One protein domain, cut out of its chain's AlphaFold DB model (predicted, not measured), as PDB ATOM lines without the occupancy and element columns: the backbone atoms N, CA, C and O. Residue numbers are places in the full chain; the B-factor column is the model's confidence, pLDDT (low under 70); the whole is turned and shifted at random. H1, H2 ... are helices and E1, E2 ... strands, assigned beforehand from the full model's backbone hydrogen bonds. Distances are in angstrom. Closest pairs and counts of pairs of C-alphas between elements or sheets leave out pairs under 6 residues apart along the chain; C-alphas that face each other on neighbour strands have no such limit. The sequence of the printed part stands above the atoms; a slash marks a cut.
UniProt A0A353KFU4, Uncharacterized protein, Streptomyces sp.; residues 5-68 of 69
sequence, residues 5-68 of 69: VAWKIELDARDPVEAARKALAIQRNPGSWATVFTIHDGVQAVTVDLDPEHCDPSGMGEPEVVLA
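What this domain is: This is residues 5 to 68 of the 69 residues of an uncharacterized protein of Streptomyces sp. (UniProt A0A353KFU4). A small three-stranded sheet, E1 E2 E3, makes one end of this model and the single helix H1 makes the other, with open space between them bridged by the unnamed stretches before and after the helix. Residues 5 to 6 begin beside E1, the stretch that follows runs out to H1, H1 leads partway back, and at the end of the sheet where E2 ends and E3 begins residues 50 to 63 make a long loop. The printed part has 64 residues, with one named helix and three named strands in the order H1 E1 E2 E3 along the chain; the sheet runs E1, E2, E3, all antiparallel. The class is mixed, helices and strands, with under half of the residues, 26, in named elements. The whole is only just loose, close to compact, with a radius of gyration of the C-alphas of 13.0 A, and its flat outline spans 34 by 30 by 16 A.

Where its parts are: Start at Val 5, then find C-alpha 16 at (3.824, 55.937, 45.938); from there H1, residues 16 to 27, runs 16.2 A to C-alpha 27 at (14.301, 46.715, 37.650). Next look at C-alpha 36, where E1, residues 36 to 40, begins; it is 13.4 A long. E2, residues 45 to 49, is 13.3 A long. E3, residues 64 to 67, covers 10.5 A and ends at C-alpha 67, (15.442, 29.658, 53.055).

How they stand to each other: Look first at residues 5 to 6, which pair antiparallel with residues 38 to 39 of E1. In H1 every O i to N i+4 pair is within hydrogen-bond range. H1 is not on the sheet, with 0 pairs of C-alphas within 10 A, and it is apart from E2 and from E3. The three strands form a meander, each strand the antiparallel neighbour of the one before. E1 and E2 are a hairpin at 157 degrees between their directions; C-alphas 36 and 49 face each other at 4.3 A, and N 37 and O 48 are within hydrogen-bond range at 2.8 A. E2 and E3 are a hairpin too, at 160 degrees; C-alphas 46 and 67 face each other at 4.4 A, and N 49 and O 64 are within range at 2.9 A. E1 and E3 are the edge strands and E2 is the inner one.

The domain as a whole: The two C-alphas farthest apart are those of Arg 14 and Val 43, at 36.7 A. The printed part has no cut. The link from H1 to E1 is short, that from E1 to E2 is tight, and that from E2 to E3, with 14 residues, is long. The mean pLDDT of the printed part is 92.3, and no printed residue is under 70.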
ATOM      1  N   VAL A   5       8.107  35.526  41.676       91.12
ATOM      2  CA  VAL A   5       9.322  36.277  41.990       91.12
ATOM      3  C   VAL A   5       8.915  37.592  42.633       91.12
ATOM      4  O   VAL A   5       8.232  38.409  42.013       91.12
ATOM      5  N   ALA A   6       9.333  37.783  43.877       89.56
ATOM      6  CA  ALA A   6       9.210  39.036  44.593       89.56
ATOM      7  C   ALA A   6      10.591  39.678  44.743       89.56
ATOM      8  O   ALA A   6      11.604  39.008  44.938       89.56
ATOM      9  N   TRP A   7      10.621  41.001  44.660       89.88
ATOM     10  CA  TRP A   7      11.822  41.801  44.842       89.88
ATOM     11  C   TRP A   7      11.484  42.970  45.766       89.88
ATOM     12  O   TRP A   7      10.462  43.635  45.577       89.88
ATOM     13  N   LYS A   8      12.318  43.194  46.787       86.69
ATOM     14  CA  LYS A   8      12.174  44.296  47.741       86.69
ATOM     15  C   LYS A   8      13.321  45.277  47.527       86.69
ATOM     16  O   LYS A   8      14.482  44.888  47.537       86.69
ATOM     17  N   ILE A   9      12.982  46.554  47.398       89.62
ATOM     18  CA  ILE A   9      13.948  47.648  47.380       89.62
ATOM     19  C   ILE A   9      13.509  48.739  48.348       89.62
ATOM     20  O   ILE A   9      12.324  49.056  48.450       89.62
ATOM     21  N   GLU A  10      14.478  49.310  49.052       88.38
ATOM     22  CA  GLU A  10      14.290  50.486  49.891       88.38
ATOM     23  C   GLU A  10      14.833  51.698  49.135       88.38
ATOM     24  O   GLU A  10      15.969  51.698  48.665       88.38
ATOM     25  N   LEU A  11      13.985  52.708  48.940       93.25
ATOM     26  CA  LEU A  11      14.336  53.930  48.225       93.25
ATOM     27  C   LEU A  11      13.497  55.102  48.722       93.25
ATOM     28  O   LEU A  11      12.365  54.927  49.173       93.25
ATOM     29  N   ASP A  12      14.032  56.308  48.562       96.56
ATOM     30  CA  ASP A  12      13.308  57.535  48.869       96.56
ATOM     31  C   ASP A  12      12.379  57.941  47.721       96.56
ATOM     32  O   ASP A  12      12.771  57.979  46.547       96.56
ATOM     33  N   ALA A  13      11.150  58.332  48.048       97.31
ATOM     34  CA  ALA A  13      10.186  58.892  47.107       97.31
ATOM     35  C   ALA A  13       9.242  59.869  47.813       97.31
ATOM     36  O   ALA A  13       8.975  59.746  49.005       97.31
ATOM     37  N   ARG A  14       8.719  60.839  47.064       98.00
ATOM     38  CA  ARG A  14       7.760  61.827  47.572       98.00
ATOM     39  C   ARG A  14       6.346  61.263  47.658       98.00
ATOM     40  O   ARG A  14       5.552  61.744  48.459       98.00
ATOM     41  N   ASP A  15       6.037  60.267  46.831       97.94
ATOM     42  CA  ASP A  15       4.736  59.609  46.768       97.94
ATOM     43  C   ASP A  15       4.850  58.163  46.230       97.94
ATOM     44  O   ASP A  15       5.885  57.784  45.665       97.94
ATOM     45  N   PRO A  16       3.795  57.334  46.379       98.00
ATOM     46  CA  PRO A  16       3.824  55.937  45.938       98.00
ATOM     47  C   PRO A  16       4.026  55.741  44.425       98.00
ATOM     48  O   PRO A  16       4.608  54.740  44.009       98.00
ATOM     49  N   VAL A  17       3.569  56.676  43.584       98.12
ATOM     50  CA  VAL A  17       3.717  56.574  42.122       98.12
ATOM     51  C   VAL A  17       5.165  56.843  41.722       98.12
ATOM     52  O   VAL A  17       5.710  56.147  40.863       98.12
ATOM     53  N   GLU A  18       5.818  57.822  42.346       98.06
ATOM     54  CA  GLU A  18       7.253  58.049  42.189       98.06
ATOM     55  C   GLU A  18       8.066  56.841  42.669       98.06
ATOM     56  O   GLU A  18       8.988  56.432  41.963       98.06
ATOM     57  N   ALA A  19       7.696  56.228  43.800       97.06
ATOM     58  CA  ALA A  19       8.358  55.018  44.285       97.06
ATOM     59  C   ALA A  19       8.292  53.885  43.248       97.06
ATOM     60  O   ALA A  19       9.322  53.316  42.887       97.06
ATOM     61  N   ALA A  20       7.105  53.626  42.686       96.25
ATOM     62  CA  ALA A  20       6.914  52.614  41.648       96.25
ATOM     63  C   ALA A  20       7.700  52.925  40.361       96.25
ATOM     64  O   ALA A  20       8.285  52.029  39.756       96.25
ATOM     65  N   ARG A  21       7.763  54.198  39.946       97.44
ATOM     66  CA  ARG A  21       8.565  54.622  38.783       97.44
ATOM     67  C   ARG A  21      10.060  54.401  39.006       97.44
ATOM     68  O   ARG A  21      10.728  53.907  38.100       97.44
ATOM     69  N   LYS A  22      10.576  54.744  40.190       96.06
ATOM     70  CA  LYS A  22      11.980  54.517  40.563       96.06
ATOM     71  C   LYS A  22      12.298  53.024  40.614       96.06
ATOM     72  O   LYS A  22      13.271  52.601  39.998       96.06
ATOM     73  N   ALA A  23      11.436  52.228  41.247       94.38
ATOM     74  CA  ALA A  23      11.573  50.774  41.283       94.38
ATOM     75  C   ALA A  23      11.598  50.166  39.870       94.38
ATOM     76  O   ALA A  23      12.502  49.401  39.554       94.38
ATOM     77  N   LEU A  24      10.681  50.570  38.980       94.06
ATOM     78  CA  LEU A  24      10.644  50.088  37.593       94.06
ATOM     79  C   LEU A  24      11.910  50.449  36.804       94.06
ATOM     80  O   LEU A  24      12.381  49.649  35.996       94.06
ATOM     81  N   ALA A  25      12.447  51.654  37.004       94.44
ATOM     82  CA  ALA A  25      13.680  52.081  36.350       94.44
ATOM     83  C   ALA A  25      14.871  51.210  36.777       94.44
ATOM     84  O   ALA A  25      15.653  50.793  35.929       94.44
ATOM     85  N   ILE A  26      14.965  50.896  38.071       92.69
ATOM     86  CA  ILE A  26      16.002  50.025  38.636       92.69
ATOM     87  C   ILE A  26      15.833  48.591  38.124       92.69
ATOM     88  O   ILE A  26      16.792  48.005  37.638       92.69
ATOM     89  N   GLN A  27      14.607  48.066  38.130       90.12
ATOM     90  CA  GLN A  27      14.301  46.715  37.650       90.12
ATOM     91  C   GLN A  27      14.648  46.508  36.165       90.12
ATOM     92  O   GLN A  27      14.963  45.401  35.745       90.12
ATOM     93  N   ARG A  28      14.570  47.566  35.349       90.56
ATOM     94  CA  ARG A  28      14.913  47.525  33.919       90.56
ATOM     95  C   ARG A  28      16.378  47.834  33.631       90.56
ATOM     96  O   ARG A  28      16.774  47.760  32.470       90.56
ATOM     97  N   ASN A  29      17.155  48.229  34.635       88.62
ATOM     98  CA  ASN A  29      18.557  48.558  34.462       88.62
ATOM     99  C   ASN A  29      19.406  47.281  34.611       88.62
ATOM    100  O   ASN A  29      19.556  46.803  35.732       88.62
ATOM    101  N   PRO A  30      20.006  46.754  33.528       80.88
ATOM    102  CA  PRO A  30      20.853  45.561  33.603       80.88
ATOM    103  C   PRO A  30      22.170  45.789  34.364       80.88
ATOM    104  O   PRO A  30      22.862  44.829  34.658       80.88
ATOM    105  N   GLY A  31      22.534  47.041  34.670       84.75
ATOM    106  CA  GLY A  31      23.652  47.378  35.560       84.75
ATOM    107  C   GLY A  31      23.215  47.701  36.991       84.75
ATOM    108  O   GLY A  31      23.932  48.397  37.707       84.75
ATOM    109  N   SER A  32      21.998  47.315  37.380       87.12
ATOM    110  CA  SER A  32      21.502  47.498  38.740       87.12
ATOM    111  C   SER A  32      22.094  46.455  39.681       87.12
ATOM    112  O   SER A  32      22.047  45.268  39.396       87.12
ATOM    113  N   TRP A  33      22.520  46.893  40.862       88.69
ATOM    114  CA  TRP A  33      22.990  46.029  41.952       88.69
ATOM    115  C   TRP A  33      21.852  45.378  42.754       88.69
ATOM    116  O   TRP A  33      22.045  44.871  43.854       88.69
ATOM    117  N   ALA A  34      20.627  45.445  42.238       90.06
ATOM    118  CA  ALA A  34      19.458  44.843  42.850       90.06
ATOM    119  C   ALA A  34      19.330  43.365  42.437       90.06
ATOM    120  O   ALA A  34      18.432  43.003  41.679       90.06
ATOM    121  N   THR A  35      20.257  42.542  42.925       91.88
ATOM    122  CA  THR A  35      20.465  41.136  42.531       91.88
ATOM    123  C   THR A  35      19.842  40.116  43.490       91.88
ATOM    124  O   THR A  35      19.942  38.914  43.246       91.88
ATOM    125  N   VAL A  36      19.175  40.577  44.555       93.19
ATOM    126  CA  VAL A  36      18.570  39.725  45.592       93.19
ATOM    127  C   VAL A  36      17.064  39.581  45.377       93.19
ATOM    128  O   VAL A  36      16.336  40.573  45.365       93.19
ATOM    129  N   PHE A  37      16.573  38.348  45.277       94.50
ATOM    130  CA  PHE A  37      15.172  38.029  44.993       94.50
ATOM    131  C   PHE A  37      14.603  37.049  46.009       94.50
ATOM    132  O   PHE A  37      15.298  36.150  46.468       94.50
ATOM    133  N   THR A  38      13.311  37.162  46.304       95.88
ATOM    134  CA  THR A  38      12.564  36.108  46.996       95.88
ATOM    135  C   THR A  38      11.775  35.308  45.964       95.88
ATOM    136  O   THR A  38      10.933  35.851  45.247       95.88
ATOM    137  N   ILE A  39      12.050  34.011  45.882       96.25
ATOM    138  CA  ILE A  39      11.417  33.074  44.957       96.25
ATOM    139  C   ILE A  39      10.465  32.182  45.743       96.25
ATOM    140  O   ILE A  39      10.872  31.509  46.686       96.25
ATOM    141  N   HIS A  40       9.203  32.153  45.325       95.25
ATOM    142  CA  HIS A  40       8.191  31.246  45.853       95.25
ATOM    143  C   HIS A  40       7.847  30.191  44.803       95.25
ATOM    144  O   HIS A  40       7.499  30.546  43.676       95.25
ATOM    145  N   ASP A  41       7.888  28.914  45.175       92.88
ATOM    146  CA  ASP A  41       7.544  27.775  44.302       92.88
ATOM    147  C   ASP A  41       6.160  27.162  44.608       92.88
ATOM    148  O   ASP A  41       5.794  26.109  44.082       92.88
ATOM    149  N   GLY A  42       5.390  27.823  45.479       89.00
ATOM    150  CA  GLY A  42       4.088  27.366  45.969       89.00
ATOM    151  C   GLY A  42       4.150  26.483  47.219       89.00
ATOM    152  O   GLY A  42       3.110  26.248  47.831       89.00
ATOM    153  N   VAL A  43       5.338  26.033  47.634       89.94
ATOM    154  CA  VAL A  43       5.558  25.231  48.850       89.94
ATOM    155  C   VAL A  43       6.431  25.984  49.846       89.94
ATOM    156  O   VAL A  43       6.139  26.004  51.040       89.94
ATOM    157  N   GLN A  44       7.485  26.623  49.354       91.81
ATOM    158  CA  GLN A  44       8.472  27.321  50.159       91.81
ATOM    159  C   GLN A  44       8.899  28.628  49.493       91.81
ATOM    160  O   GLN A  44       8.623  28.892  48.320       91.81
ATOM    161  N   ALA A  45       9.558  29.460  50.289       94.50
ATOM    162  CA  ALA A  45      10.169  30.698  49.853       94.50
ATOM    163  C   ALA A  45      11.681  30.594  50.067       94.50
ATOM    164  O   ALA A  45      12.131  30.172  51.135       94.50
ATOM    165  N   VAL A  46      12.463  30.971  49.062       96.12
ATOM    166  CA  VAL A  46      13.923  31.084  49.160       96.12
ATOM    167  C   VAL A  46      14.351  32.486  48.771       96.12
ATOM    168  O   VAL A  46      13.774  33.087  47.864       96.12
ATOM    169  N   THR A  47      15.363  33.009  49.444       96.06
ATOM    170  CA  THR A  47      16.085  34.193  48.993       96.06
ATOM    171  C   THR A  47      17.257  33.742  48.135       96.06
ATOM    172  O   THR A  47      18.021  32.871  48.540       96.06
ATOM    173  N   VAL A  48      17.363  34.321  46.944       95.94
ATOM    174  CA  VAL A  48      18.439  34.096  45.980       95.94
ATOM    175  C   VAL A  48      19.190  35.408  45.818       95.94
ATOM    176  O   VAL A  48      18.599  36.384  45.359       95.94
ATOM    177  N   ASP A  49      20.464  35.428  46.184       94.81
ATOM    178  CA  ASP A  49      21.394  36.507  45.860       94.81
ATOM    179  C   ASP A  49      22.248  36.075  44.664       94.81
ATOM    180  O   ASP A  49      22.961  35.079  44.746       94.81
ATOM    181  N   LEU A  50      22.138  36.779  43.535       94.56
ATOM    182  CA  LEU A  50      22.911  36.472  42.325       94.56
ATOM    183  C   LEU A  50      24.328  37.076  42.326       94.56
ATOM    184  O   LEU A  50      25.085  36.810  41.394       94.56
ATOM    185  N   ASP A  51      24.674  37.901  43.318       93.62
ATOM    186  CA  ASP A  51      25.994  38.531  43.456       93.62
ATOM    187  C   ASP A  51      26.355  38.744  44.945       93.62
ATOM    188  O   ASP A  51      26.481  39.885  45.404       93.62
ATOM    189  N   PRO A  52      26.535  37.656  45.722       92.12
ATOM    190  CA  PRO A  52      26.805  37.743  47.161       92.12
ATOM    191  C   PRO A  52      28.137  38.440  47.487       92.12
ATOM    192  O   PRO A  52      28.294  39.031  48.557       92.12
ATOM    193  N   GLU A  53      29.105  38.410  46.566       91.88
ATOM    194  CA  GLU A  53      30.394  39.101  46.715       91.88
ATOM    195  C   GLU A  53      30.340  40.582  46.308       91.88
ATOM    196  O   GLU A  53      31.311  41.315  46.519       91.88
ATOM    197  N   HIS A  54      29.210  41.037  45.760       88.12
ATOM    198  CA  HIS A  54      28.990  42.406  45.308       88.12
ATOM    199  C   HIS A  54      30.075  42.891  44.330       88.12
ATOM    200  O   HIS A  54      30.644  43.979  44.479       88.12
ATOM    201  N   CYS A  55      30.371  42.076  43.316       89.38
ATOM    202  CA  CYS A  55      31.412  42.351  42.326       89.38
ATOM    203  C   CYS A  55      30.920  42.352  40.870       89.38
ATOM    204  O   CYS A  55      31.595  42.943  40.019       89.38
ATOM    205  N   ASP A  56      29.756  41.761  40.582       86.75
ATOM    206  CA  ASP A  56      29.169  41.692  39.245       86.75
ATOM    207  C   ASP A  56      27.636  41.888  39.268       86.75
ATOM    208  O   ASP A  56      26.875  40.931  39.449       86.75
ATOM    209  N   PRO A  57      27.141  43.102  38.960       86.38
ATOM    210  CA  PRO A  57      25.709  43.389  38.953       86.38
ATOM    211  C   PRO A  57      24.953  42.710  37.798       86.38
ATOM    212  O   PRO A  57      23.738  42.872  37.696       86.38
ATOM    213  N   SER A  58      25.630  41.975  36.904       88.25
ATOM    214  CA  SER A  58      24.967  41.223  35.834       88.25
ATOM    215  C   SER A  58      24.130  40.049  36.355       88.25
ATOM    216  O   SER A  58      23.212  39.603  35.662       88.25
ATOM    217  N   GLY A  59      24.442  39.547  37.557       85.31
ATOM    218  CA  GLY A  59      23.798  38.373  38.150       85.31
ATOM    219  C   GLY A  59      24.180  37.046  37.485       85.31
ATOM    220  O   GLY A  59      23.446  36.067  37.610       85.31
ATOM    221  N   MET A  60      25.295  37.010  36.746       88.38
ATOM    222  CA  MET A  60      25.809  35.807  36.075       88.38
ATOM    223  C   MET A  60      26.835  35.024  36.916       88.38
ATOM    224  O   MET A  60      27.355  34.013  36.437       88.38
ATOM    225  N   GLY A  61      27.144  35.492  38.130       85.75
ATOM    226  CA  GLY A  61      28.059  34.847  39.077       85.75
ATOM    227  C   GLY A  61      27.468  33.615  39.775       85.75
ATOM    228  O   GLY A  61      26.379  33.145  39.442       85.75
ATOM    229  N   GLU A  62      28.204  33.068  40.749       92.38
ATOM    230  CA  GLU A  62      27.691  31.988  41.599       92.38
ATOM    231  C   GLU A  62      26.681  32.547  42.615       92.38
ATOM    232  O   GLU A  62      27.037  33.436  43.392       92.38
ATOM    233  N   PRO A  63      25.429  32.049  42.635       95.38
ATOM    234  CA  PRO A  63      24.414  32.582  43.528       95.38
ATOM    235  C   PRO A  63      24.493  31.980  44.935       95.38
ATOM    236  O   PRO A  63      24.796  30.796  45.109       95.38
ATOM    237  N   GLU A  64      24.090  32.759  45.933       96.44
ATOM    238  CA  GLU A  64      23.766  32.272  47.273       96.44
ATOM    239  C   GLU A  64      22.253  32.037  47.393       96.44
ATOM    240  O   GLU A  64      21.441  32.863  46.974       96.44
ATOM    241  N   VAL A  65      21.855  30.897  47.969       96.56
ATOM    242  CA  VAL A  65      20.442  30.545  48.165       96.56
ATOM    243  C   VAL A  65      20.195  30.151  49.612       96.56
ATOM    244  O   VAL A  65      20.785  29.195  50.118       96.56
ATOM    245  N   VAL A  66      19.265  30.847  50.263       95.75
ATOM    246  CA  VAL A  66      18.872  30.604  51.657       95.75
ATOM    247  C   VAL A  66      17.357  30.472  51.775       95.75
ATOM    248  O   VAL A  66      16.606  31.061  50.999       95.75
ATOM    249  N   LEU A  67      16.875  29.695  52.747       93.31
ATOM    250  CA  LEU A  67      15.442  29.658  53.055       93.31
ATOM    251  C   LEU A  67      15.000  31.043  53.541       93.31
ATOM    252  O   LEU A  67      15.635  31.617  54.427       93.31
ATOM    253  N   ALA A  68      13.928  31.576  52.956       82.12
ATOM    254  CA  ALA A  68      13.365  32.839  53.411       82.12
ATOM    255  C   ALA A  68      12.698  32.627  54.782       82.12
ATOM    256  O   ALA A  68      11.977  31.643  54.975       82.12
TER     257      ALA A  68